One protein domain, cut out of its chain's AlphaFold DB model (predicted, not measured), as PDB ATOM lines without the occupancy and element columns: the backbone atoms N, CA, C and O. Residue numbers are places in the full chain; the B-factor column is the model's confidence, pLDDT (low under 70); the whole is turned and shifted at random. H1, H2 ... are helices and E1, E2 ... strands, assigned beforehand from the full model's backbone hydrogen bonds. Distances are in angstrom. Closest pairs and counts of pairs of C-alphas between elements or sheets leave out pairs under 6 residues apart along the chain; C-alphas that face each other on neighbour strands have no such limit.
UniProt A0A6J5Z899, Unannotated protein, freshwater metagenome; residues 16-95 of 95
ATOM      1  N   VAL A  16      -3.451  55.523 -19.395       92.06
ATOM      2  CA  VAL A  16      -2.913  56.048 -20.648       92.06
ATOM      3  C   VAL A  16      -2.412  54.876 -21.479       92.06
ATOM      4  O   VAL A  16      -1.563  54.106 -21.032       92.06
ATOM      5  N   VAL A  17      -2.924  54.746 -22.697       93.38
ATOM      6  CA  VAL A  17      -2.480  53.758 -23.679       93.38
ATOM      7  C   VAL A  17      -1.824  54.506 -24.829       93.38
ATOM      8  O   VAL A  17      -2.496  55.200 -25.586       93.38
ATOM      9  N   SER A  18      -0.507  54.370 -24.966       94.81
ATOM     10  CA  SER A  18       0.271  55.056 -26.003       94.81
ATOM     11  C   SER A  18       0.727  54.086 -27.086       94.81
ATOM     12  O   SER A  18       1.267  53.018 -26.799       94.81
ATOM     13  N   GLY A  19       0.550  54.487 -28.341       93.75
ATOM     14  CA  GLY A  19       1.028  53.777 -29.519       93.75
ATOM     15  C   GLY A  19       1.704  54.726 -30.505       93.75
ATOM     16  O   GLY A  19       1.768  55.934 -30.303       93.75
ATOM     17  N   LYS A  20       2.204  54.181 -31.619       93.75
ATOM     18  CA  LYS A  20       2.885  54.983 -32.654       93.75
ATOM     19  C   LYS A  20       1.983  56.048 -33.285       93.75
ATOM     20  O   LYS A  20       2.481  57.079 -33.714       93.75
ATOM     21  N   SER A  21       0.683  55.776 -33.354       91.56
ATOM     22  CA  SER A  21      -0.300  56.628 -34.030       91.56
ATOM     23  C   SER A  21      -1.018  57.601 -33.093       91.56
ATOM     24  O   SER A  21      -1.863  58.357 -33.556       91.56
ATOM     25  N   GLY A  22      -0.721  57.576 -31.791       91.88
ATOM     26  CA  GLY A  22      -1.362  58.452 -30.817       91.88
ATOM     27  C   GLY A  22      -1.551  57.807 -29.452       91.88
ATOM     28  O   GLY A  22      -1.025  56.728 -29.164       91.88
ATOM     29  N   THR A  23      -2.332  58.489 -28.621       95.50
ATOM     30  CA  THR A  23      -2.561  58.127 -27.225       95.50
ATOM     31  C   THR A  23      -4.050  58.115 -26.920       95.50
ATOM     32  O   THR A  23      -4.790  58.989 -27.370       95.50
ATOM     33  N   ILE A  24      -4.466  57.129 -26.134       95.56
ATOM     34  CA  ILE A  24      -5.781  57.061 -25.514       95.56
ATOM     35  C   ILE A  24      -5.613  57.373 -24.029       95.56
ATOM     36  O   ILE A  24      -4.801  56.735 -23.360       95.56
ATOM     37  N   THR A  25      -6.378  58.328 -23.516       93.75
ATOM     38  CA  THR A  25      -6.297  58.775 -22.125       93.75
ATOM     39  C   THR A  25      -7.679  58.823 -21.501       93.75
ATOM     40  O   THR A  25      -8.603  59.412 -22.057       93.75
ATOM     41  N   PHE A  26      -7.790  58.267 -20.301       91.06
ATOM     42  CA  PHE A  26      -8.938  58.462 -19.425       91.06
ATOM     43  C   PHE A  26      -8.682  59.715 -18.577       91.06
ATOM     44  O   PHE A  26      -7.639  59.775 -17.916       91.06
ATOM     45  N   PRO A  27      -9.565  60.731 -18.602       84.00
ATOM     46  CA  PRO A  27      -9.409  61.915 -17.766       84.00
ATOM     47  C   PRO A  27      -9.320  61.566 -16.281       84.00
ATOM     48  O   PRO A  27      -9.796  60.521 -15.833       84.00
ATOM     49  N   LEU A  28      -8.669  62.447 -15.520       78.81
ATOM     50  CA  LEU A  28      -8.361  62.218 -14.112       78.81
ATOM     51  C   LEU A  28      -9.626  61.854 -13.322       78.81
ATOM     52  O   LEU A  28     -10.612  62.586 -13.368       78.81
ATOM     53  N   GLY A  29      -9.578  60.729 -12.606       77.31
ATOM     54  CA  GLY A  29     -10.694  60.255 -11.783       77.31
ATOM     55  C   GLY A  29     -11.843  59.603 -12.560       77.31
ATOM     56  O   GLY A  29     -12.818  59.201 -11.947       77.31
ATOM     57  N   GLN A  30     -11.742  59.465 -13.887       81.56
ATOM     58  CA  GLN A  30     -12.744  58.760 -14.703       81.56
ATOM     59  C   GLN A  30     -12.303  57.342 -15.096       81.56
ATOM     60  O   GLN A  30     -13.035  56.615 -15.765       81.56
ATOM     61  N   ALA A  31     -11.099  56.930 -14.696       76.69
ATOM     62  CA  ALA A  31     -10.606  55.585 -14.946       76.69
ATOM     63  C   ALA A  31     -11.149  54.617 -13.882       76.69
ATOM     64  O   ALA A  31     -10.823  54.750 -12.711       76.69
ATOM     65  N   PHE A  32     -11.914  53.605 -14.297       71.94
ATOM     66  CA  PHE A  32     -12.360  52.469 -13.467       71.94
ATOM     67  C   PHE A  32     -13.372  52.752 -12.336       71.94
ATOM     68  O   PHE A  32     -13.851  51.793 -11.734       71.94
ATOM     69  N   THR A  33     -13.738  54.007 -12.058       72.50
ATOM     70  CA  THR A  33     -14.611  54.376 -10.918       72.50
ATOM     71  C   THR A  33     -15.890  55.123 -11.273       72.50
ATOM     72  O   THR A  33     -16.685  55.402 -10.380       72.50
ATOM     73  N   SER A  34     -16.151  55.400 -12.552       81.44
ATOM     74  CA  SER A  34     -17.385  56.075 -12.968       81.44
ATOM     75  C   SER A  34     -18.617  55.219 -12.635       81.44
ATOM     76  O   SER A  34     -18.904  54.242 -13.330       81.44
ATOM     77  N   TRP A  35     -19.357  55.581 -11.585       86.44
ATOM     78  CA  TRP A  35     -20.600  54.923 -11.177       86.44
ATOM     79  C   TRP A  35     -21.736  55.936 -11.150       86.44
ATOM     80  O   TRP A  35     -21.731  56.859 -10.344       86.44
ATOM     81  N   LYS A  36     -22.720  55.757 -12.038       90.00
ATOM     82  CA  LYS A  36     -23.856  56.677 -12.225       90.00
ATOM     83  C   LYS A  36     -23.430  58.124 -12.488       90.00
ATOM     84  O   LYS A  36     -24.193  59.056 -12.245       90.00
ATOM     85  N   GLU A  37     -22.250  58.292 -13.070       89.50
ATOM     86  CA  GLU A  37     -21.671  59.573 -13.455       89.50
ATOM     87  C   GLU A  37     -21.259  59.535 -14.924       89.50
ATOM     88  O   GLU A  37     -20.900  58.480 -15.449       89.50
ATOM     89  N   ALA A  38     -21.338  60.688 -15.590       91.38
ATOM     90  CA  ALA A  38     -20.875  60.825 -16.963       91.38
ATOM     91  C   ALA A  38     -19.352  60.669 -17.005       91.38
ATOM     92  O   ALA A  38     -18.644  61.118 -16.101       91.38
ATOM     93  N   SER A  39     -18.850  60.052 -18.063       91.62
ATOM     94  CA  SER A  39     -17.420  59.828 -18.254       91.62
ATOM     95  C   SER A  39     -17.028  60.116 -19.692       91.62
ATOM     96  O   SER A  39     -17.877  60.329 -20.552       91.62
ATOM     97  N   SER A  40     -15.731  60.171 -19.959       93.25
ATOM     98  CA  SER A  40     -15.205  60.454 -21.287       93.25
ATOM     99  C   SER A  40     -13.887  59.727 -21.514       93.25
ATOM    100  O   SER A  40     -13.192  59.338 -20.571       93.25
ATOM    101  N   ILE A  41     -13.525  59.550 -22.779       94.25
ATOM    102  CA  ILE A  41     -12.214  59.055 -23.194       94.25
ATOM    103  C   ILE A  41     -11.639  60.000 -24.246       94.25
ATOM    104  O   ILE A  41     -12.348  60.473 -25.131       94.25
ATOM    105  N   ARG A  42     -10.343  60.297 -24.155       94.50
ATOM    106  CA  ARG A  42      -9.629  61.079 -25.169       94.50
ATOM    107  C   ARG A  42      -8.823  60.153 -26.067       94.50
ATOM    108  O   ARG A  42      -8.037  59.365 -25.554       94.50
ATOM    109  N   ILE A  43      -8.968  60.285 -27.380       94.62
ATOM    110  CA  ILE A  43      -8.269  59.513 -28.411       94.62
ATOM    111  C   ILE A  43      -7.565  60.506 -29.344       94.62
ATOM    112  O   ILE A  43      -8.179  61.085 -30.240       94.62
ATOM    113  N   GLY A  44      -6.270  60.741 -29.120       91.00
ATOM    114  CA  GLY A  44      -5.560  61.848 -29.766       91.00
ATOM    115  C   GLY A  44      -6.217  63.188 -29.414       91.00
ATOM    116  O   GLY A  44      -6.273  63.551 -28.239       91.00
ATOM    117  N   ASP A  45      -6.748  63.878 -30.423       91.00
ATOM    118  CA  ASP A  45      -7.458  65.154 -30.263       91.00
ATOM    119  C   ASP A  45      -8.984  64.992 -30.117       91.00
ATOM    120  O   ASP A  45      -9.681  65.959 -29.807       91.00
ATOM    121  N   LEU A  46      -9.522  63.782 -30.322       94.00
ATOM    122  CA  LEU A  46     -10.946  63.486 -30.167       94.00
ATOM    123  C   LEU A  46     -11.279  63.207 -28.698       94.00
ATOM    124  O   LEU A  46     -10.551  62.482 -28.021       94.00
ATOM    125  N   VAL A  47     -12.401  63.740 -28.217       95.00
ATOM    126  CA  VAL A  47     -13.005  63.360 -26.934       95.00
ATOM    127  C   VAL A  47     -14.349  62.706 -27.224       95.00
ATOM    128  O   VAL A  47     -15.174  63.292 -27.921       95.00
ATOM    129  N   GLU A  48     -14.544  61.491 -26.719       95.56
ATOM    130  CA  GLU A  48     -15.835  60.805 -26.731       95.56
ATOM    131  C   GLU A  48     -16.432  60.830 -25.326       95.56
ATOM    132  O   GLU A  48     -15.765  60.456 -24.359       95.56
ATOM    133  N   ASP A  49     -17.688  61.262 -25.231       94.62
ATOM    134  CA  ASP A  49     -18.439  61.359 -23.984       94.62
ATOM    135  C   ASP A  49     -19.430  60.195 -23.852       94.62
ATOM    136  O   ASP A  49     -20.101  59.800 -24.808       94.62
ATOM    137  N   PHE A  50     -19.567  59.684 -22.634       93.12
ATOM    138  CA  PHE A  50     -20.462  58.596 -22.272       93.12
ATOM    139  C   PHE A  50     -21.462  59.069 -21.223       93.12
ATOM    140  O   PHE A  50     -21.130  59.757 -20.252       93.12
ATOM    141  N   THR A  51     -22.715  58.668 -21.407       94.06
ATOM    142  CA  THR A  51     -23.774  58.948 -20.441       94.06
ATOM    143  C   THR A  51     -23.537  58.201 -19.127       94.06
ATOM    144  O   THR A  51     -22.959  57.113 -19.146       94.06
ATOM    145  N   PRO A  52     -24.053  58.716 -17.998       94.00
ATOM    146  CA  PRO A  52     -24.038  57.998 -16.731       94.00
ATOM    147  C   PRO A  52     -24.619  56.586 -16.844       94.00
ATOM    148  O   PRO A  52     -25.729  56.405 -17.344       94.00
ATOM    149  N   VAL A  53     -23.891  55.594 -16.330       91.62
ATOM    150  CA  VAL A  53     -24.340  54.196 -16.262       91.62
ATOM    151  C   VAL A  53     -24.009  53.578 -14.909       91.62
ATOM    152  O   VAL A  53     -23.122  54.047 -14.199       91.62
ATOM    153  N   ASP A  54     -24.709  52.504 -14.553       91.81
ATOM    154  CA  ASP A  54     -24.320  51.631 -13.447       91.81
ATOM    155  C   ASP A  54     -23.489  50.455 -14.005       91.81
ATOM    156  O   ASP A  54     -24.068  49.462 -14.455       91.81
ATOM    157  N   PRO A  55     -22.142  50.541 -14.025       87.81
ATOM    158  CA  PRO A  55     -21.304  49.487 -14.598       87.81
ATOM    159  C   PRO A  55     -21.467  48.135 -13.895       87.81
ATOM    160  O   PRO A  55     -21.315  47.100 -14.540       87.81
ATOM    161  N   PHE A  56     -21.799  48.107 -12.600       89.38
ATOM    162  CA  PHE A  56     -21.995  46.852 -11.870       89.38
ATOM    163  C   PHE A  56     -23.258  46.135 -12.325       89.38
ATOM    164  O   PHE A  56     -23.229  44.926 -12.556       89.38
ATOM    165  N   THR A  57     -24.338  46.890 -12.515       92.94
ATOM    166  CA  THR A  57     -25.584  46.361 -13.071       92.94
ATOM    167  C   THR A  57     -25.349  45.829 -14.483       92.94
ATOM    168  O   THR A  57     -25.668  44.673 -14.742       92.94
ATOM    169  N   LEU A  58     -24.672  46.598 -15.347       92.88
ATOM    170  CA  LEU A  58     -24.337  46.165 -16.711       92.88
ATOM    171  C   LEU A  58     -23.524  44.861 -16.736       92.88
ATOM    172  O   LEU A  58     -23.773  43.989 -17.567       92.88
ATOM    173  N   MET A  59     -22.564  44.696 -15.820       92.62
ATOM    174  CA  MET A  59     -21.783  43.458 -15.715       92.62
ATOM    175  C   MET A  59     -22.643  42.259 -15.293       92.62
ATOM    176  O   MET A  59     -22.494  41.174 -15.856       92.62
ATOM    177  N   ILE A  60     -23.540  42.433 -14.317       94.81
ATOM    178  CA  ILE A  60     -24.436  41.362 -13.847       94.81
ATOM    179  C   ILE A  60     -25.429  40.976 -14.946       94.81
ATOM    180  O   ILE A  60     -25.615  39.788 -15.218       94.81
ATOM    181  N   GLU A  61     -26.022  41.965 -15.611       96.31
ATOM    182  CA  GLU A  61     -26.922  41.760 -16.746       96.31
ATOM    183  C   GLU A  61     -26.212  41.028 -17.885       96.31
ATOM    184  O   GLU A  61     -26.747  40.057 -18.412       96.31
ATOM    185  N   ALA A  62     -24.963  41.390 -18.203       96.31
ATOM    186  CA  ALA A  62     -24.184  40.694 -19.223       96.31
ATOM    187  C   ALA A  62     -23.971  39.203 -18.898       96.31
ATOM    188  O   ALA A  62     -24.009  38.356 -19.792       96.31
ATOM    189  N   VAL A  63     -23.787  38.843 -17.623       96.12
ATOM    190  CA  VAL A  63     -23.717  37.432 -17.207       96.12
ATOM    191  C   VAL A  63     -25.074  36.743 -17.360       96.12
ATOM    192  O   VAL A  63     -25.132  35.643 -17.912       96.12
ATOM    193  N   GLY A  64     -26.158  37.386 -16.920       97.19
ATOM    194  CA  GLY A  64     -27.520  36.868 -17.081       97.19
ATOM    195  C   GLY A  64     -27.871  36.604 -18.548       97.19
ATOM    196  O   GLY A  64     -28.290  35.502 -18.899       97.19
ATOM    197  N   ASN A  65     -27.592  37.570 -19.420       97.75
ATOM    198  CA  ASN A  65     -27.812  37.478 -20.863       97.75
ATOM    199  C   ASN A  65     -27.025  36.310 -21.468       97.75
ATOM    200  O   ASN A  65     -27.578  35.512 -22.227       97.75
ATOM    201  N   ARG A  66     -25.759  36.122 -21.067       96.25
ATOM    202  CA  ARG A  66     -24.967  34.970 -21.517       96.25
ATOM    203  C   ARG A  66     -25.590  33.638 -21.100       96.25
ATOM    204  O   ARG A  66     -25.599  32.712 -21.908       96.25
ATOM    205  N   ILE A  67     -26.069  33.523 -19.861       97.00
ATOM    206  CA  ILE A  67     -26.722  32.303 -19.352       97.00
ATOM    207  C   ILE A  67     -27.995  32.001 -20.151       97.00
ATOM    208  O   ILE A  67     -28.260  30.842 -20.464       97.00
ATOM    209  N   ASN A  68     -28.728  33.041 -20.551       97.75
ATOM    210  CA  ASN A  68     -29.923  32.934 -21.387       97.75
ATOM    211  C   ASN A  68     -29.620  32.683 -22.879       97.75
ATOM    212  O   ASN A  68     -30.545  32.569 -23.680       97.75
ATOM    213  N   GLY A  69     -28.345  32.563 -23.266       96.75
ATOM    214  CA  GLY A  69     -27.928  32.291 -24.643       96.75
ATOM    215  C   GLY A  69     -27.868  33.525 -25.548       96.75
ATOM    216  O   GLY A  69     -27.735  33.380 -26.762       96.75
ATOM    217  N   GLU A  70     -27.945  34.732 -24.988       97.69
ATOM    218  CA  GLU A  70     -27.870  35.968 -25.763       97.69
ATOM    219  C   GLU A  70     -26.426  36.299 -26.191       97.69
ATOM    220  O   GLU A  70     -25.460  36.036 -25.455       97.69
ATOM    221  N   PRO A  71     -26.249  36.914 -27.377       94.12
ATOM    222  CA  PRO A  71     -24.945  37.348 -27.852       94.12
ATOM    223  C   PRO A  71     -24.489  38.593 -27.082       94.12
ATOM    224  O   PRO A  71     -24.799  39.725 -27.437       94.12
ATOM    225  N   VAL A  72     -23.711  38.372 -26.029       95.75
ATOM    226  CA  VAL A  72     -23.113  39.423 -25.198       95.75
ATOM    227  C   VAL A  72     -21.611  39.213 -25.077       95.75
ATOM    228  O   VAL A  72     -21.139  38.074 -25.120       95.75
ATOM    229  N   TRP A  73     -20.839  40.286 -24.921       94.19
ATOM    230  CA  TRP A  73     -19.412  40.187 -24.631       94.19
ATOM    231  C   TRP A  73     -19.181  39.973 -23.131       94.19
ATOM    232  O   TRP A  73     -19.752  40.663 -22.295       94.19
ATOM    233  N   LEU A  74     -18.325  39.011 -22.800       93.75
ATOM    234  CA  LEU A  74     -17.788  38.796 -21.458       93.75
ATOM    235  C   LEU A  74     -16.302  38.462 -21.614       93.75
ATOM    236  O   LEU A  74     -15.963  37.790 -22.598       93.75
ATOM    237  N   PRO A  75     -15.440  38.850 -20.658       91.00
ATOM    238  CA  PRO A  75     -14.052  38.408 -20.640       91.00
ATOM    239  C   PRO A  75     -13.960  36.881 -20.731       91.00
ATOM    240  O   PRO A  75     -14.753  36.154 -20.124       91.00
ATOM    241  N   SER A  76     -12.997  36.375 -21.495       93.62
ATOM    242  CA  SER A  76     -12.796  34.934 -21.623       93.62
ATOM    243  C   SER A  76     -12.091  34.358 -20.395       93.62
ATOM    244  O   SER A  76     -11.240  35.001 -19.779       93.62
ATOM    245  N   LEU A  77     -12.348  33.078 -20.096       94.12
ATOM    246  CA  LEU A  77     -11.619  32.351 -19.046       94.12
ATOM    247  C   LEU A  77     -10.100  32.381 -19.271       94.12
ATOM    248  O   LEU A  77      -9.321  32.417 -18.320       94.12
ATOM    249  N   ARG A  78      -9.671  32.386 -20.539       96.25
ATOM    250  CA  ARG A  78      -8.257  32.469 -20.906       96.25
ATOM    251  C   ARG A  78      -7.637  33.788 -20.452       96.25
ATOM    252  O   ARG A  78      -6.545  33.770 -19.887       96.25
ATOM    253  N   GLU A  79      -8.315  34.906 -20.690       94.44
ATOM    254  CA  GLU A  79      -7.859  36.223 -20.236       94.44
ATOM    255  C   GLU A  79      -7.836  36.291 -18.707       94.44
ATOM    256  O   GLU A  79      -6.849  36.756 -18.145       94.44
ATOM    257  N   SER A  80      -8.847  35.737 -18.023       94.12
ATOM    258  CA  SER A  80      -8.859  35.667 -16.553       94.12
ATOM    259  C   SER A  80      -7.648  34.911 -15.992       94.12
ATOM    260  O   SER A  80      -6.986  35.393 -15.073       94.12
ATOM    261  N   LEU A  81      -7.307  33.752 -16.567       97.12
ATOM    262  CA  LEU A  81      -6.124  32.980 -16.166       97.12
ATOM    263  C   LEU A  81      -4.820  33.735 -16.442       97.12
ATOM    264  O   LEU A  81      -3.885  33.674 -15.643       97.12
ATOM    265  N   TRP A  82      -4.751  34.462 -17.557       96.56
ATOM    266  CA  TRP A  82      -3.585  35.273 -17.885       96.56
ATOM    267  C   TRP A  82      -3.382  36.415 -16.882       96.56
ATOM    268  O   TRP A  82      -2.266  36.596 -16.396       96.56
ATOM    269  N   VAL A  83      -4.453  37.127 -16.509       95.12
ATOM    270  CA  VAL A  83      -4.405  38.172 -15.471       95.12
ATOM    271  C   VAL A  83      -3.878  37.599 -14.156       95.12
ATOM    272  O   VAL A  83      -2.963  38.172 -13.565       95.12
ATOM    273  N   MET A  84      -4.381  36.437 -13.729       95.81
ATOM    274  CA  MET A  84      -3.897  35.775 -12.512       95.81
ATOM    275  C   MET A  84      -2.404  35.442 -12.581       95.81
ATOM    276  O   MET A  84      -1.664  35.749 -11.648       95.81
ATOM    277  N   ALA A  85      -1.932  34.901 -13.705       95.69
ATOM    278  CA  ALA A  85      -0.516  34.594 -13.889       95.69
ATOM    279  C   ALA A  85       0.381  35.847 -13.839       95.69
ATOM    280  O   ALA A  85       1.515  35.782 -13.358       95.69
ATOM    281  N   VAL A  86      -0.100  36.994 -14.331       95.62
ATOM    282  CA  VAL A  86       0.609  38.279 -14.218       95.62
ATOM    283  C   VAL A  86       0.652  38.749 -12.762       95.62
ATOM    284  O   VAL A  86       1.724  39.122 -12.282       95.62
ATOM    285  N   LEU A  87      -0.472  38.684 -12.039       93.88
ATOM    286  CA  LEU A  87      -0.533  39.061 -10.623       93.88
ATOM    287  C   LEU A  87       0.405  38.211  -9.756       93.88
ATOM    288  O   LEU A  87       1.082  38.749  -8.880       93.88
ATOM    289  N   ASP A  88       0.492  36.906 -10.014       94.81
ATOM    290  CA  ASP A  88       1.404  36.019  -9.289       94.81
ATOM    291  C   ASP A  88       2.872  36.403  -9.507       94.81
ATOM    292  O   ASP A  88       3.649  36.447  -8.552       94.81
ATOM    293  N   LYS A  89       3.253  36.775 -10.736       94.12
ATOM    294  CA  LYS A  89       4.609  37.269 -11.027       94.12
ATOM    295  C   LYS A  89       4.923  38.564 -10.281       94.12
ATOM    296  O   LYS A  89       6.000  38.671  -9.703       94.12
ATOM    297  N   ILE A  90       3.984  39.515 -10.244       92.50
ATOM    298  CA  ILE A  90       4.161  40.784  -9.518       92.50
ATOM    299  C   ILE A  90       4.402  40.522  -8.027       92.50
ATOM    300  O   ILE A  90       5.328  41.086  -7.448       92.50
ATOM    301  N   LYS A  91       3.622  39.624  -7.409       86.50
ATOM    302  CA  LYS A  91       3.783  39.263  -5.989       86.50
ATOM    303  C   LYS A  91       5.152  38.658  -5.682       86.50
ATOM    304  O   LYS A  91       5.703  38.927  -4.621       86.50
ATOM    305  N   VAL A  92       5.685  37.830  -6.582       86.12
ATOM    306  CA  VAL A  92       7.015  37.224  -6.416       86.12
ATOM    307  C   VAL A  92       8.121  38.271  -6.563       86.12
ATOM    308  O   VAL A  92       9.067  38.244  -5.786       86.12
ATOM    309  N   SER A  93       7.999  39.201  -7.513       78.81
ATOM    310  CA  SER A  93       8.998  40.252  -7.763       78.81
ATOM    311  C   SER A  93       8.996  41.399  -6.746       78.81
ATOM    312  O   SER A  93       9.939  42.181  -6.731       78.81
ATOM    313  N   ALA A  94       7.949  41.527  -5.928       71.19
ATOM    314  CA  ALA A  94       7.839  42.542  -4.878       71.19
ATOM    315  C   ALA A  94       8.420  42.099  -3.515       71.19
ATOM    316  O   ALA A  94       8.324  42.855  -2.547       71.19
ATOM    317  N   LYS A  95       8.975  40.882  -3.428       52.84
ATOM    318  CA  LYS A  95       9.772  40.399  -2.288       52.84
ATOM    319  C   LYS A  95      11.252  40.670  -2.512       52.84
ATOM    320  O   LYS A  95      11.923  40.964  -1.501       52.84
TER     321      LYS A  95
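This is residues 16 to 95 of the 95 residues of the protein "Unannotated protein" of freshwater metagenome (UniProt A0A6J5Z899). What shape does the backbone make? It is an open, C-like frame: a four-stranded antiparallel sheet makes one end, H1 leads away from it, and H2 turns back as a free arm, with a hollow between H2 and the sheet. Residues 75 to 95, which hold H2, stick out, and neither helix is on the sheet. What are the parts and their order? The printed part has 80 residues, with four named strands and then two named helices along the chain, E1 E2 E3 E4 H1 H2; the class is mixed, and the sheet, in the order E1 - E2 - E3 - E4, is a meander, each strand the antiparallel neighbour of the one before. How compact is it? It is loose, with a radius of gyration of the C-alphas of 16.6 A and spans of 42 by 36 by 24 A.

Where are the strands? E1 is residues 16 to 19 and E2 residues 22 to 25, each 10.0 A from first to last C-alpha; E1 begins at C-alpha 16, (-2.913, 56.048, -20.648). E3, residues 39 to 43, measures 13.7 A, and E4, residues 46 to 50, measures 13.3 A. Where are the helices? H1 is residues 55 to 67, 18.6 A long, from C-alpha 55 at (-21.304, 49.487, -14.598). H2 is residues 77 to 93, 24.8 A long, ending at C-alpha 93, (8.998, 40.252, -7.763).

How do the strands pair? E1 and E2 form a hairpin at 168 degrees, with N 17 and O 24 2.8 A apart, within hydrogen-bond range. E2 and E3 form a hairpin, also at 168 degrees, with N 25 and O 42 at 2.8 A. E3 and E4 form a hairpin at 158 degrees; the C-alphas of Ser 40 and Asp 49 face each other at 4.3 A, and N 43 and O 46 are 2.8 A apart. How do the helices stand? H1 and H2 are apart, and neither is on the sheet, with 0 pairs of C-alphas within 10 A. In both helices every O i to N i+4 pair is within hydrogen-bond range.

How far does it reach? The two C-alphas farthest apart, those of Asn 68 and Lys 95, are 44.7 A apart. Which links are long? The link E2 to E3, residues 26 to 38, is long, while H1 to H2 is short but not tight. Is there a cut or low confidence? The printed part has no cut; its mean pLDDT is 91.1, and residue 95, the chain's last, is the one printed residue under 70.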